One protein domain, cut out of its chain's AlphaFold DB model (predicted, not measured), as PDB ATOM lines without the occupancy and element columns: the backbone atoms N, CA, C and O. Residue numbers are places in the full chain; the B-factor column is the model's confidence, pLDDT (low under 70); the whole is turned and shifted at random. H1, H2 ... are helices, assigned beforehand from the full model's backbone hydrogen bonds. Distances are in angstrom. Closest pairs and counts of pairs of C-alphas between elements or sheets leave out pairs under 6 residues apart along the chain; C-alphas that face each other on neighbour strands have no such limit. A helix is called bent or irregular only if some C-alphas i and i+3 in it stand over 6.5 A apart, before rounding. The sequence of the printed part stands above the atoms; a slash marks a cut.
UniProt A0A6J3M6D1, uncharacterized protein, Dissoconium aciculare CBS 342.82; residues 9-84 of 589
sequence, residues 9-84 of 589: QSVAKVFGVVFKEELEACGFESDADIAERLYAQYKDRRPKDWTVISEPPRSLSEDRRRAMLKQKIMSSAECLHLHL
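This is residues 9 to 84 of the 589 residues of an uncharacterized protein of Dissoconium aciculare CBS 342.82 (UniProt A0A6J3M6D1). The five helices make an open ring with an empty middle: the long helix H5 is one side, H3 and H4 follow each other round the other side, and H1 closes one end of the ring, wedged between the first residues of H3 and the later part of H5. The short H2 sits near the end of H1, and H4 touches no other helix. The printed part has 76 residues with five named helices, H1 to H5 in order, and no named strand; the class is all helix. It is only just loose, close to compact, with a radius of gyration of the C-alphas of 14.0 A and spans of 35 by 31 by 22 A.

Begin at H1, residues 9 to 18. H3, residues 31 to 44, touches it with residues 31 to 35 alone; the closest C-alphas, those of Ala 12 and Ala 35, are 5.3 A apart, and the lines are about perpendicular at 78 degrees. H5, residues 60 to 84, touches H1 with residues 72 to 80 alone; look at Val 14 and Ala 77, whose C-alphas are the closest at 5.8 A. H1 and H5 run opposite ways at a steep tilt of 51 degrees. H3 and H5 are apart. H2, residues 20 to 24, is close to H1 but not clearly touching, with the C-alphas of Gly 16 and Leu 23 closest at 7.5 A. H2 and H3 are only just apart, at 8.1 A. H4, residues 47 to 54, is apart from H1, H2, H3 and H5. In H1, H2, H3 and H5 every O i to N i+4 pair is within hydrogen-bond range; in H4 it is 1 of 4, beside 3 of 5 O i to N i+3 pairs.

Find C-alpha 9 at (172.041, 193.299, 179.055); from there H1 runs 14.4 A to C-alpha 18. H2 covers 6.1 A from Lys 20 to Glu 24. H3 starts at C-alpha 31, (164.628, 195.015, 173.663), and runs 20.0 A to Asp 44. H4, from Pro 47 to Ser 54, is 9.4 A long and irregular: C-alphas 49 and 52 are 8.0 A apart. H5 runs 36.1 A from Leu 60 to C-alpha 84 at (173.919, 181.533, 175.722).

The two C-alphas farthest apart are those of Arg 58 and Leu 84, at 37.7 A. The printed part has no cut and no long link. Residues 40 to 52 and 58 to 64 stand free. The mean pLDDT of the printed part is 71.7; look for low values, under 70, at residues 9 to 12, 29 to 54 and 82 to 84.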
ATOM      1  N   GLN A   9     172.724 193.912 180.195       56.00
ATOM      2  CA  GLN A   9     172.041 193.299 179.055       56.00
ATOM      3  C   GLN A   9     171.269 192.026 179.438       56.00
ATOM      4  O   GLN A   9     170.181 191.799 178.916       56.00
ATOM      5  N   SER A  10     171.765 191.226 180.383       65.44
ATOM      6  CA  SER A  10     171.118 189.981 180.826       65.44
ATOM      7  C   SER A  10     169.860 190.247 181.656       65.44
ATOM      8  O   SER A  10     168.841 189.585 181.464       65.44
ATOM      9  N   VAL A  11     169.881 191.272 182.518       66.88
ATOM     10  CA  VAL A  11     168.698 191.689 183.296       66.88
ATOM     11  C   VAL A  11     167.593 192.230 182.387       66.88
ATOM     12  O   VAL A  11     166.428 191.880 182.573       66.88
ATOM     13  N   ALA A  12     167.948 193.047 181.390       68.06
ATOM     14  CA  ALA A  12     166.988 193.590 180.430       68.06
ATOM     15  C   ALA A  12     166.333 192.487 179.585       68.06
ATOM     16  O   ALA A  12     165.117 192.497 179.425       68.06
ATOM     17  N   LYS A  13     167.107 191.488 179.141       73.31
ATOM     18  CA  LYS A  13     166.591 190.327 178.396       73.31
ATOM     19  C   LYS A  13     165.623 189.483 179.225       73.31
ATOM     20  O   LYS A  13     164.540 189.153 178.754       73.31
ATOM     21  N   VAL A  14     165.965 189.175 180.481       76.69
ATOM     22  CA  VAL A  14     165.050 188.449 181.384       76.69
ATOM     23  C   VAL A  14     163.770 189.253 181.612       76.69
ATOM     24  O   VAL A  14     162.678 188.694 181.580       76.69
ATOM     25  N   PHE A  15     163.887 190.567 181.810       77.25
ATOM     26  CA  PHE A  15     162.730 191.437 181.995       77.25
ATOM     27  C   PHE A  15     161.832 191.477 180.748       77.25
ATOM     28  O   PHE A  15     160.621 191.300 180.877       77.25
ATOM     29  N   GLY A  16     162.423 191.640 179.561       76.25
ATOM     30  CA  GLY A  16     161.720 191.622 178.278       76.25
ATOM     31  C   GLY A  16     160.959 190.318 178.052       76.25
ATOM     32  O   GLY A  16     159.797 190.350 177.675       76.25
ATOM     33  N   VAL A  17     161.554 189.168 178.391       78.94
ATOM     34  CA  VAL A  17     160.886 187.857 178.289       78.94
ATOM     35  C   VAL A  17     159.742 187.707 179.297       78.94
ATOM     36  O   VAL A  17     158.667 187.214 178.955       78.94
ATOM     37  N   VAL A  18     159.946 188.122 180.550       81.44
ATOM     38  CA  VAL A  18     158.958 187.926 181.626       81.44
ATOM     39  C   VAL A  18     157.717 188.797 181.432       81.44
ATOM     40  O   VAL A  18     156.617 188.326 181.735       81.44
ATOM     41  N   PHE A  19     157.894 190.021 180.934       81.00
ATOM     42  CA  PHE A  19     156.842 191.033 180.796       81.00
ATOM     43  C   PHE A  19     156.522 191.374 179.336       81.00
ATOM     44  O   PHE A  19     156.023 192.460 179.057       81.00
ATOM     45  N   LYS A  20     156.849 190.479 178.395       79.06
ATOM     46  CA  LYS A  20     156.734 190.730 176.953       79.06
ATOM     47  C   LYS A  20     155.353 191.251 176.553       79.06
ATOM     48  O   LYS A  20     155.255 192.291 175.918       79.06
ATOM     49  N   GLU A  21     154.300 190.560 176.978       74.94
ATOM     50  CA  GLU A  21     152.915 190.899 176.637       74.94
ATOM     51  C   GLU A  21     152.503 192.257 177.228       74.94
ATOM     52  O   GLU A  21     151.850 193.062 176.565       74.94
ATOM     53  N   GLU A  22     152.915 192.545 178.465       81.00
ATOM     54  CA  GLU A  22     152.640 193.823 179.122       81.00
ATOM     55  C   GLU A  22     153.424 194.984 178.500       81.00
ATOM     56  O   GLU A  22     152.931 196.114 178.462       81.00
ATOM     57  N   LEU A  23     154.636 194.716 178.014       76.62
ATOM     58  CA  LEU A  23     155.492 195.688 177.343       76.62
ATOM     59  C   LEU A  23     154.978 195.997 175.931       76.62
ATOM     60  O   LEU A  23     154.823 197.169 175.592       76.62
ATOM     61  N   GLU A  24     154.607 194.981 175.155       76.19
ATOM     62  CA  GLU A  24     153.970 195.147 173.841       76.19
ATOM     63  C   GLU A  24     152.652 195.932 173.965       76.19
ATOM     64  O   GLU A  24     152.412 196.875 173.211       76.19
ATOM     65  N   ALA A  25     151.843 195.645 174.992       75.62
ATOM     66  CA  ALA A  25     150.618 196.399 175.278       75.62
ATOM     67  C   ALA A  25     150.868 197.875 175.654       75.62
ATOM     68  O   ALA A  25     149.963 198.704 175.537       75.62
ATOM     69  N   CYS A  26     152.079 198.215 176.100       72.88
ATOM     70  CA  CYS A  26     152.504 199.582 176.404       72.88
ATOM     71  C   CYS A  26     153.259 200.258 175.240       72.88
ATOM     72  O   CYS A  26     153.764 201.369 175.424       72.88
ATOM     73  N   GLY A  27     153.331 199.620 174.064       79.06
ATOM     74  CA  GLY A  27     153.978 200.160 172.864       79.06
ATOM     75  C   GLY A  27     155.501 200.007 172.839       79.06
ATOM     76  O   GLY A  27     156.180 200.811 172.204       79.06
ATOM     77  N   PHE A  28     156.055 199.024 173.555       74.75
ATOM     78  CA  PHE A  28     157.474 198.678 173.459       74.75
ATOM     79  C   PHE A  28     157.678 197.582 172.410       74.75
ATOM     80  O   PHE A  28     157.209 196.462 172.593       74.75
ATOM     81  N   GLU A  29     158.385 197.908 171.326       68.38
ATOM     82  CA  GLU A  29     158.575 197.008 170.176       68.38
ATOM     83  C   GLU A  29     159.982 196.379 170.116       68.38
ATOM     84  O   GLU A  29     160.176 195.390 169.410       68.38
ATOM     85  N   SER A  30     160.966 196.900 170.871       69.69
ATOM     86  CA  SER A  30     162.346 196.389 170.872       69.69
ATOM     87  C   SER A  30     162.976 196.253 172.268       69.69
ATOM     88  O   SER A  30     162.729 197.049 173.178       69.69
ATOM     89  N   ASP A  31     163.863 195.261 172.426       63.09
ATOM     90  CA  ASP A  31     164.628 195.015 173.663       63.09
ATOM     91  C   ASP A  31     165.567 196.181 174.032       63.09
ATOM     92  O   ASP A  31     165.870 196.398 175.211       63.09
ATOM     93  N   ALA A  32     166.023 196.951 173.036       63.22
ATOM     94  CA  ALA A  32     166.881 198.116 173.237       63.22
ATOM     95  C   ALA A  32     166.116 199.266 173.920       63.22
ATOM     96  O   ALA A  32     166.612 199.832 174.901       63.22
ATOM     97  N   ASP A  33     164.877 199.528 173.489       67.69
ATOM     98  CA  ASP A  33     164.006 200.562 174.071       67.69
ATOM     99  C   ASP A  33     163.620 200.241 175.522       67.69
ATOM    100  O   ASP A  33     163.522 201.131 176.377       67.69
ATOM    101  N   ILE A  34     163.432 198.951 175.815       66.75
ATOM    102  CA  ILE A  34     163.113 198.444 177.153       66.75
ATOM    103  C   ILE A  34     164.291 198.685 178.105       66.75
ATOM    104  O   ILE A  34     164.103 199.219 179.203       66.75
ATOM    105  N   ALA A  35     165.514 198.338 177.696       63.50
ATOM    106  CA  ALA A  35     166.707 198.487 178.529       63.50
ATOM    107  C   ALA A  35     166.995 199.956 178.888       63.50
ATOM    108  O   ALA A  35     167.286 200.270 180.050       63.50
ATOM    109  N   GLU A  36     166.881 200.861 177.914       68.25
ATOM    110  CA  GLU A  36     167.173 202.284 178.098       68.25
ATOM    111  C   GLU A  36     166.154 202.963 179.027       68.25
ATOM    112  O   GLU A  36     166.529 203.680 179.964       68.25
ATOM    113  N   ARG A  37     164.861 202.667 178.857       66.31
ATOM    114  CA  ARG A  37     163.798 203.261 179.682       66.31
ATOM    115  C   ARG A  37     163.690 202.651 181.073       66.31
ATOM    116  O   ARG A  37     163.417 203.391 182.019       66.31
ATOM    117  N   LEU A  38     163.962 201.355 181.250       64.12
ATOM    118  CA  LEU A  38     164.088 200.758 182.588       64.12
ATOM    119  C   LEU A  38     165.235 201.393 183.366       64.12
ATOM    120  O   LEU A  38     165.102 201.666 184.560       64.12
ATOM    121  N   TYR A  39     166.350 201.669 182.690       62.91
ATOM    122  CA  TYR A  39     167.480 202.353 183.302       62.91
ATOM    123  C   TYR A  39     167.155 203.812 183.652       62.91
ATOM    124  O   TYR A  39     167.526 204.267 184.738       62.91
ATOM    125  N   ALA A  40     166.412 204.523 182.796       66.69
ATOM    126  CA  ALA A  40     165.904 205.863 183.089       66.69
ATOM    127  C   ALA A  40     164.949 205.861 184.299       66.69
ATOM    128  O   ALA A  40     165.169 206.594 185.260       66.69
ATOM    129  N   GLN A  41     163.968 204.952 184.340       64.38
ATOM    130  CA  GLN A  41     163.040 204.820 185.472       64.38
ATOM    131  C   GLN A  41     163.736 204.403 186.776       64.38
ATOM    132  O   GLN A  41     163.365 204.876 187.853       64.38
ATOM    133  N   TYR A  42     164.750 203.538 186.694       63.34
ATOM    134  CA  TYR A  42     165.578 203.159 187.839       63.34
ATOM    135  C   TYR A  42     166.402 204.340 188.370       63.34
ATOM    136  O   TYR A  42     166.555 204.480 189.583       63.34
ATOM    137  N   LYS A  43     166.913 205.208 187.486       61.34
ATOM    138  CA  LYS A  43     167.611 206.443 187.879       61.34
ATOM    139  C   LYS A  43     166.668 207.483 188.490       61.34
ATOM    140  O   LYS A  43     167.056 208.140 189.455       61.34
ATOM    141  N   ASP A  44     165.453 207.599 187.964       63.53
ATOM    142  CA  ASP A  44     164.488 208.616 188.388       63.53
ATOM    143  C   ASP A  44     163.771 208.262 189.699       63.53
ATOM    144  O   ASP A  44     163.358 209.156 190.442       63.53
ATOM    145  N   ARG A  45     163.641 206.970 190.037       58.16
ATOM    146  CA  ARG A  45     162.958 206.517 191.262       58.16
ATOM    147  C   ARG A  45     163.939 206.081 192.340       58.16
ATOM    148  O   ARG A  45     164.690 205.122 192.181       58.16
ATOM    149  N   ARG A  46     163.887 206.728 193.506       59.75
ATOM    150  CA  ARG A  46     164.752 206.374 194.642       59.75
ATOM    151  C   ARG A  46     164.218 205.100 195.311       59.75
ATOM    152  O   ARG A  46     163.011 204.903 195.329       59.75
ATOM    153  N   PRO A  47     165.049 204.268 195.968       58.25
ATOM    154  CA  PRO A  47     164.599 203.030 196.632       58.25
ATOM    155  C   PRO A  47     163.425 203.196 197.616       58.25
ATOM    156  O   PRO A  47     162.646 202.270 197.823       58.25
ATOM    157  N   LYS A  48     163.257 204.393 198.192       61.38
ATOM    158  CA  LYS A  48     162.114 204.763 199.044       61.38
ATOM    159  C   LYS A  48     160.759 204.783 198.312       61.38
ATOM    160  O   LYS A  48     159.730 204.704 198.969       61.38
ATOM    161  N   ASP A  49     160.758 204.855 196.983       63.16
ATOM    162  CA  ASP A  49     159.562 204.887 196.134       63.16
ATOM    163  C   ASP A  49     159.097 203.462 195.744       63.16
ATOM    164  O   ASP A  49     158.076 203.288 195.082       63.16
ATOM    165  N   TRP A  50     159.827 202.424 196.186       66.31
ATOM    166  CA  TRP A  50     159.571 200.997 195.918       66.31
ATOM    167  C   TRP A  50     158.931 200.272 197.117       66.31
ATOM    168  O   TRP A  50     158.960 199.039 197.207       66.31
ATOM    169  N   THR A  51     158.365 201.021 198.066       65.12
ATOM    170  CA  THR A  51     157.787 200.501 199.318       65.12
ATOM    171  C   THR A  51     156.709 199.452 199.073       65.12
ATOM    172  O   THR A  51     156.756 198.389 199.680       65.12
ATOM    173  N   VAL A  52     155.829 199.665 198.093       63.78
ATOM    174  CA  VAL A  52     154.761 198.711 197.730       63.78
ATOM    175  C   VAL A  52     155.318 197.346 197.290       63.78
ATOM    176  O   VAL A  52     154.740 196.303 197.595       63.78
ATOM    177  N   ILE A  53     156.467 197.334 196.608       60.47
ATOM    178  CA  ILE A  53     157.116 196.109 196.109       60.47
ATOM    179  C   ILE A  53     157.903 195.415 197.232       60.47
ATOM    180  O   ILE A  53     157.976 194.188 197.276       60.47
ATOM    181  N   SER A  54     158.465 196.196 198.159       64.19
ATOM    182  CA  SER A  54     159.320 195.703 199.250       64.19
ATOM    183  C   SER A  54     158.541 195.258 200.491       64.19
ATOM    184  O   SER A  54     159.095 194.586 201.361       64.19
ATOM    185  N   GLU A  55     157.266 195.629 200.597       77.75
ATOM    186  CA  GLU A  55     156.395 195.205 201.688       77.75
ATOM    187  C   GLU A  55     156.020 193.715 201.588       77.75
ATOM    188  O   GLU A  55     155.938 193.171 200.480       77.75
ATOM    189  N   PRO A  56     155.768 193.042 202.729       76.00
ATOM    190  CA  PRO A  56     155.230 191.686 202.747       76.00
ATOM    191  C   PRO A  56     153.886 191.603 202.001       76.00
ATOM    192  O   PRO A  56     153.123 192.573 202.027       76.00
ATOM    193  N   PRO A  57     153.567 190.462 201.362       85.56
ATOM    194  CA  PRO A  57     152.281 190.281 200.694       85.56
ATOM    195  C   PRO A  57     151.137 190.475 201.693       85.56
ATOM    196  O   PRO A  57     151.159 189.933 202.800       85.56
ATOM    197  N   ARG A  58     150.132 191.261 201.305       85.00
ATOM    198  CA  ARG A  58     148.996 191.614 202.172       85.00
ATOM    199  C   ARG A  58     147.875 190.576 202.118       85.00
ATOM    200  O   ARG A  58     146.940 190.639 202.911       85.00
ATOM    201  N   SER A  59     147.965 189.620 201.195       87.25
ATOM    202  CA  SER A  59     147.024 188.512 201.043       87.25
ATOM    203  C   SER A  59     147.714 187.254 200.507       87.25
ATOM    204  O   SER A  59     148.760 187.322 199.863       87.25
ATOM    205  N   LEU A  60     147.078 186.096 200.709       71.38
ATOM    206  CA  LEU A  60     147.515 184.821 200.124       71.38
ATOM    207  C   LEU A  60     147.496 184.837 198.588       71.38
ATOM    208  O   LEU A  60     148.329 184.199 197.952       71.38
ATOM    209  N   SER A  61     146.560 185.570 197.978       71.62
ATOM    210  CA  SER A  61     146.508 185.731 196.521       71.62
ATOM    211  C   SER A  61     147.688 186.551 195.999       71.62
ATOM    212  O   SER A  61     148.261 186.217 194.963       71.62
ATOM    213  N   GLU A  62     148.093 187.590 196.730       79.00
ATOM    214  CA  GLU A  62     149.270 188.382 196.395       79.00
ATOM    215  C   GLU A  62     150.559 187.577 196.580       79.00
ATOM    216  O   GLU A  62     151.439 187.647 195.723       79.00
ATOM    217  N   ASP A  63     150.652 186.782 197.648       81.75
ATOM    218  CA  ASP A  63     151.795 185.903 197.898       81.75
ATOM    219  C   ASP A  63     151.963 184.863 196.781       81.75
ATOM    220  O   ASP A  63     153.031 184.772 196.173       81.75
ATOM    221  N   ARG A  64     150.873 184.180 196.398       78.44
ATOM    222  CA  ARG A  64     150.862 183.257 195.250       78.44
ATOM    223  C   ARG A  64     151.286 183.950 193.958       78.44
ATOM    224  O   ARG A  64     152.136 183.429 193.242       78.44
ATOM    225  N   ARG A  65     150.762 185.148 193.680       77.75
ATOM    226  CA  ARG A  65     151.139 185.927 192.490       77.75
ATOM    227  C   ARG A  65     152.629 186.290 192.492       77.75
ATOM    228  O   ARG A  65     153.286 186.174 191.461       77.75
ATOM    229  N   ARG A  66     153.178 186.703 193.640       82.62
ATOM    230  CA  ARG A  66     154.610 187.018 193.794       82.62
ATOM    231  C   ARG A  66     155.483 185.768 193.651       82.62
ATOM    232  O   ARG A  66     156.549 185.860 193.048       82.62
ATOM    233  N   ALA A  67     155.047 184.621 194.168       78.50
ATOM    234  CA  ALA A  67     155.744 183.345 194.014       78.50
ATOM    235  C   ALA A  67     155.776 182.884 192.547       78.50
ATOM    236  O   ALA A  67     156.851 182.571 192.039       78.50
ATOM    237  N   MET A  68     154.641 182.950 191.841       77.81
ATOM    238  CA  MET A  68     154.569 182.637 190.407       77.81
ATOM    239  C   MET A  68     155.459 183.563 189.574       77.81
ATOM    240  O   MET A  68     156.168 183.101 188.685       77.81
ATOM    241  N   LEU A  69     155.479 184.864 189.885       79.75
ATOM    242  CA  LEU A  69     156.337 185.816 189.179       79.75
ATOM    243  C   LEU A  69     157.826 185.528 189.418       79.75
ATOM    244  O   LEU A  69     158.611 185.557 188.474       79.75
ATOM    245  N   LYS A  70     158.219 185.199 190.657       80.06
ATOM    246  CA  LYS A  70     159.594 184.773 190.971       80.06
ATOM    247  C   LYS A  70     159.986 183.524 190.188       80.06
ATOM    248  O   LYS A  70     161.066 183.500 189.611       80.06
ATOM    249  N   GLN A  71     159.104 182.529 190.135       79.19
ATOM    250  CA  GLN A  71     159.334 181.307 189.371       79.19
ATOM    251  C   GLN A  71     159.487 181.606 187.873       79.19
ATOM    252  O   GLN A  71     160.455 181.162 187.268       79.19
ATOM    253  N   LYS A  72     158.611 182.442 187.293       79.38
ATOM    254  CA  LYS A  72     158.698 182.870 185.885       79.38
ATOM    255  C   LYS A  72     160.026 183.575 185.579       79.38
ATOM    256  O   LYS A  72     160.635 183.298 184.548       79.38
ATOM    257  N   ILE A  73     160.496 184.443 186.481       78.38
ATOM    258  CA  ILE A  73     161.801 185.119 186.363       78.38
ATOM    259  C   ILE A  73     162.946 184.102 186.391       78.38
ATOM    260  O   ILE A  73     163.832 184.171 185.543       78.38
ATOM    261  N   MET A  74     162.921 183.157 187.334       75.75
ATOM    262  CA  MET A  74     163.963 182.133 187.463       75.75
ATOM    263  C   MET A  74     164.034 181.235 186.226       75.75
ATOM    264  O   MET A  74     165.101 181.121 185.632       75.75
ATOM    265  N   SER A  75     162.900 180.700 185.766       77.00
ATOM    266  CA  SER A  75     162.855 179.852 184.567       77.00
ATOM    267  C   SER A  75     163.269 180.603 183.298       77.00
ATOM    268  O   SER A  75     163.929 180.036 182.432       77.00
ATOM    269  N   SER A  76     162.938 181.895 183.186       78.56
ATOM    270  CA  SER A  76     163.370 182.720 182.047       78.56
ATOM    271  C   SER A  76     164.879 182.984 182.072       78.56
ATOM    272  O   SER A  76     165.525 182.959 181.026       78.56
ATOM    273  N   ALA A  77     165.455 183.201 183.259       76.44
ATOM    274  CA  ALA A  77     166.895 183.372 183.435       76.44
ATOM    275  C   ALA A  77     167.674 182.082 183.133       76.44
ATOM    276  O   ALA A  77     168.710 182.141 182.473       76.44
ATOM    277  N   GLU A  78     167.161 180.927 183.557       75.88
ATOM    278  CA  GLU A  78     167.737 179.612 183.250       75.88
ATOM    279  C   GLU A  78     167.671 179.302 181.749       75.88
ATOM    280  O   GLU A  78     168.679 178.914 181.161       75.88
ATOM    281  N   CYS A  79     166.530 179.557 181.097       72.38
ATOM    282  CA  CYS A  79     166.369 179.355 179.654       72.38
ATOM    283  C   CYS A  79     167.335 180.232 178.837       72.38
ATOM    284  O   CYS A  79     167.999 179.744 177.924       72.38
ATOM    285  N   LEU A  80     167.488 181.510 179.207       73.88
ATOM    286  CA  LEU A  80     168.446 182.416 178.565       73.88
ATOM    287  C   LEU A  80     169.903 182.003 178.813       73.88
ATOM    288  O   LEU A  80     170.732 182.134 177.914       73.88
ATOM    289  N   HIS A  81     170.222 181.483 180.001       70.25
ATOM    290  CA  HIS A  81     171.560 180.976 180.308       70.25
ATOM    291  C   HIS A  81     171.913 179.749 179.458       70.25
ATOM    292  O   HIS A  81     172.999 179.702 178.880       70.25
ATOM    293  N   LEU A  82     170.971 178.812 179.308       65.19
ATOM    294  CA  LEU A  82     171.117 177.642 178.438       65.19
ATOM    295  C   LEU A  82     171.256 178.042 176.961       65.19
ATOM    296  O   LEU A  82     172.075 177.471 176.250       65.19
ATOM    297  N   HIS A  83     170.531 179.069 176.506       62.62
ATOM    298  CA  HIS A  83     170.639 179.572 175.130       62.62
ATOM    299  C   HIS A  83     171.995 180.241 174.835       62.62
ATOM    300  O   HIS A  83     172.525 180.119 173.733       62.62
ATOM    301  N   LEU A  84     172.586 180.923 175.827       60.50
ATOM    302  CA  LEU A  84     173.919 181.533 175.722       60.50
ATOM    303  C   LEU A  84     175.055 180.499 175.759       60.50
ATOM    304  O   LEU A  84     176.122 180.753 175.210       60.50
TER     305      LEU A  84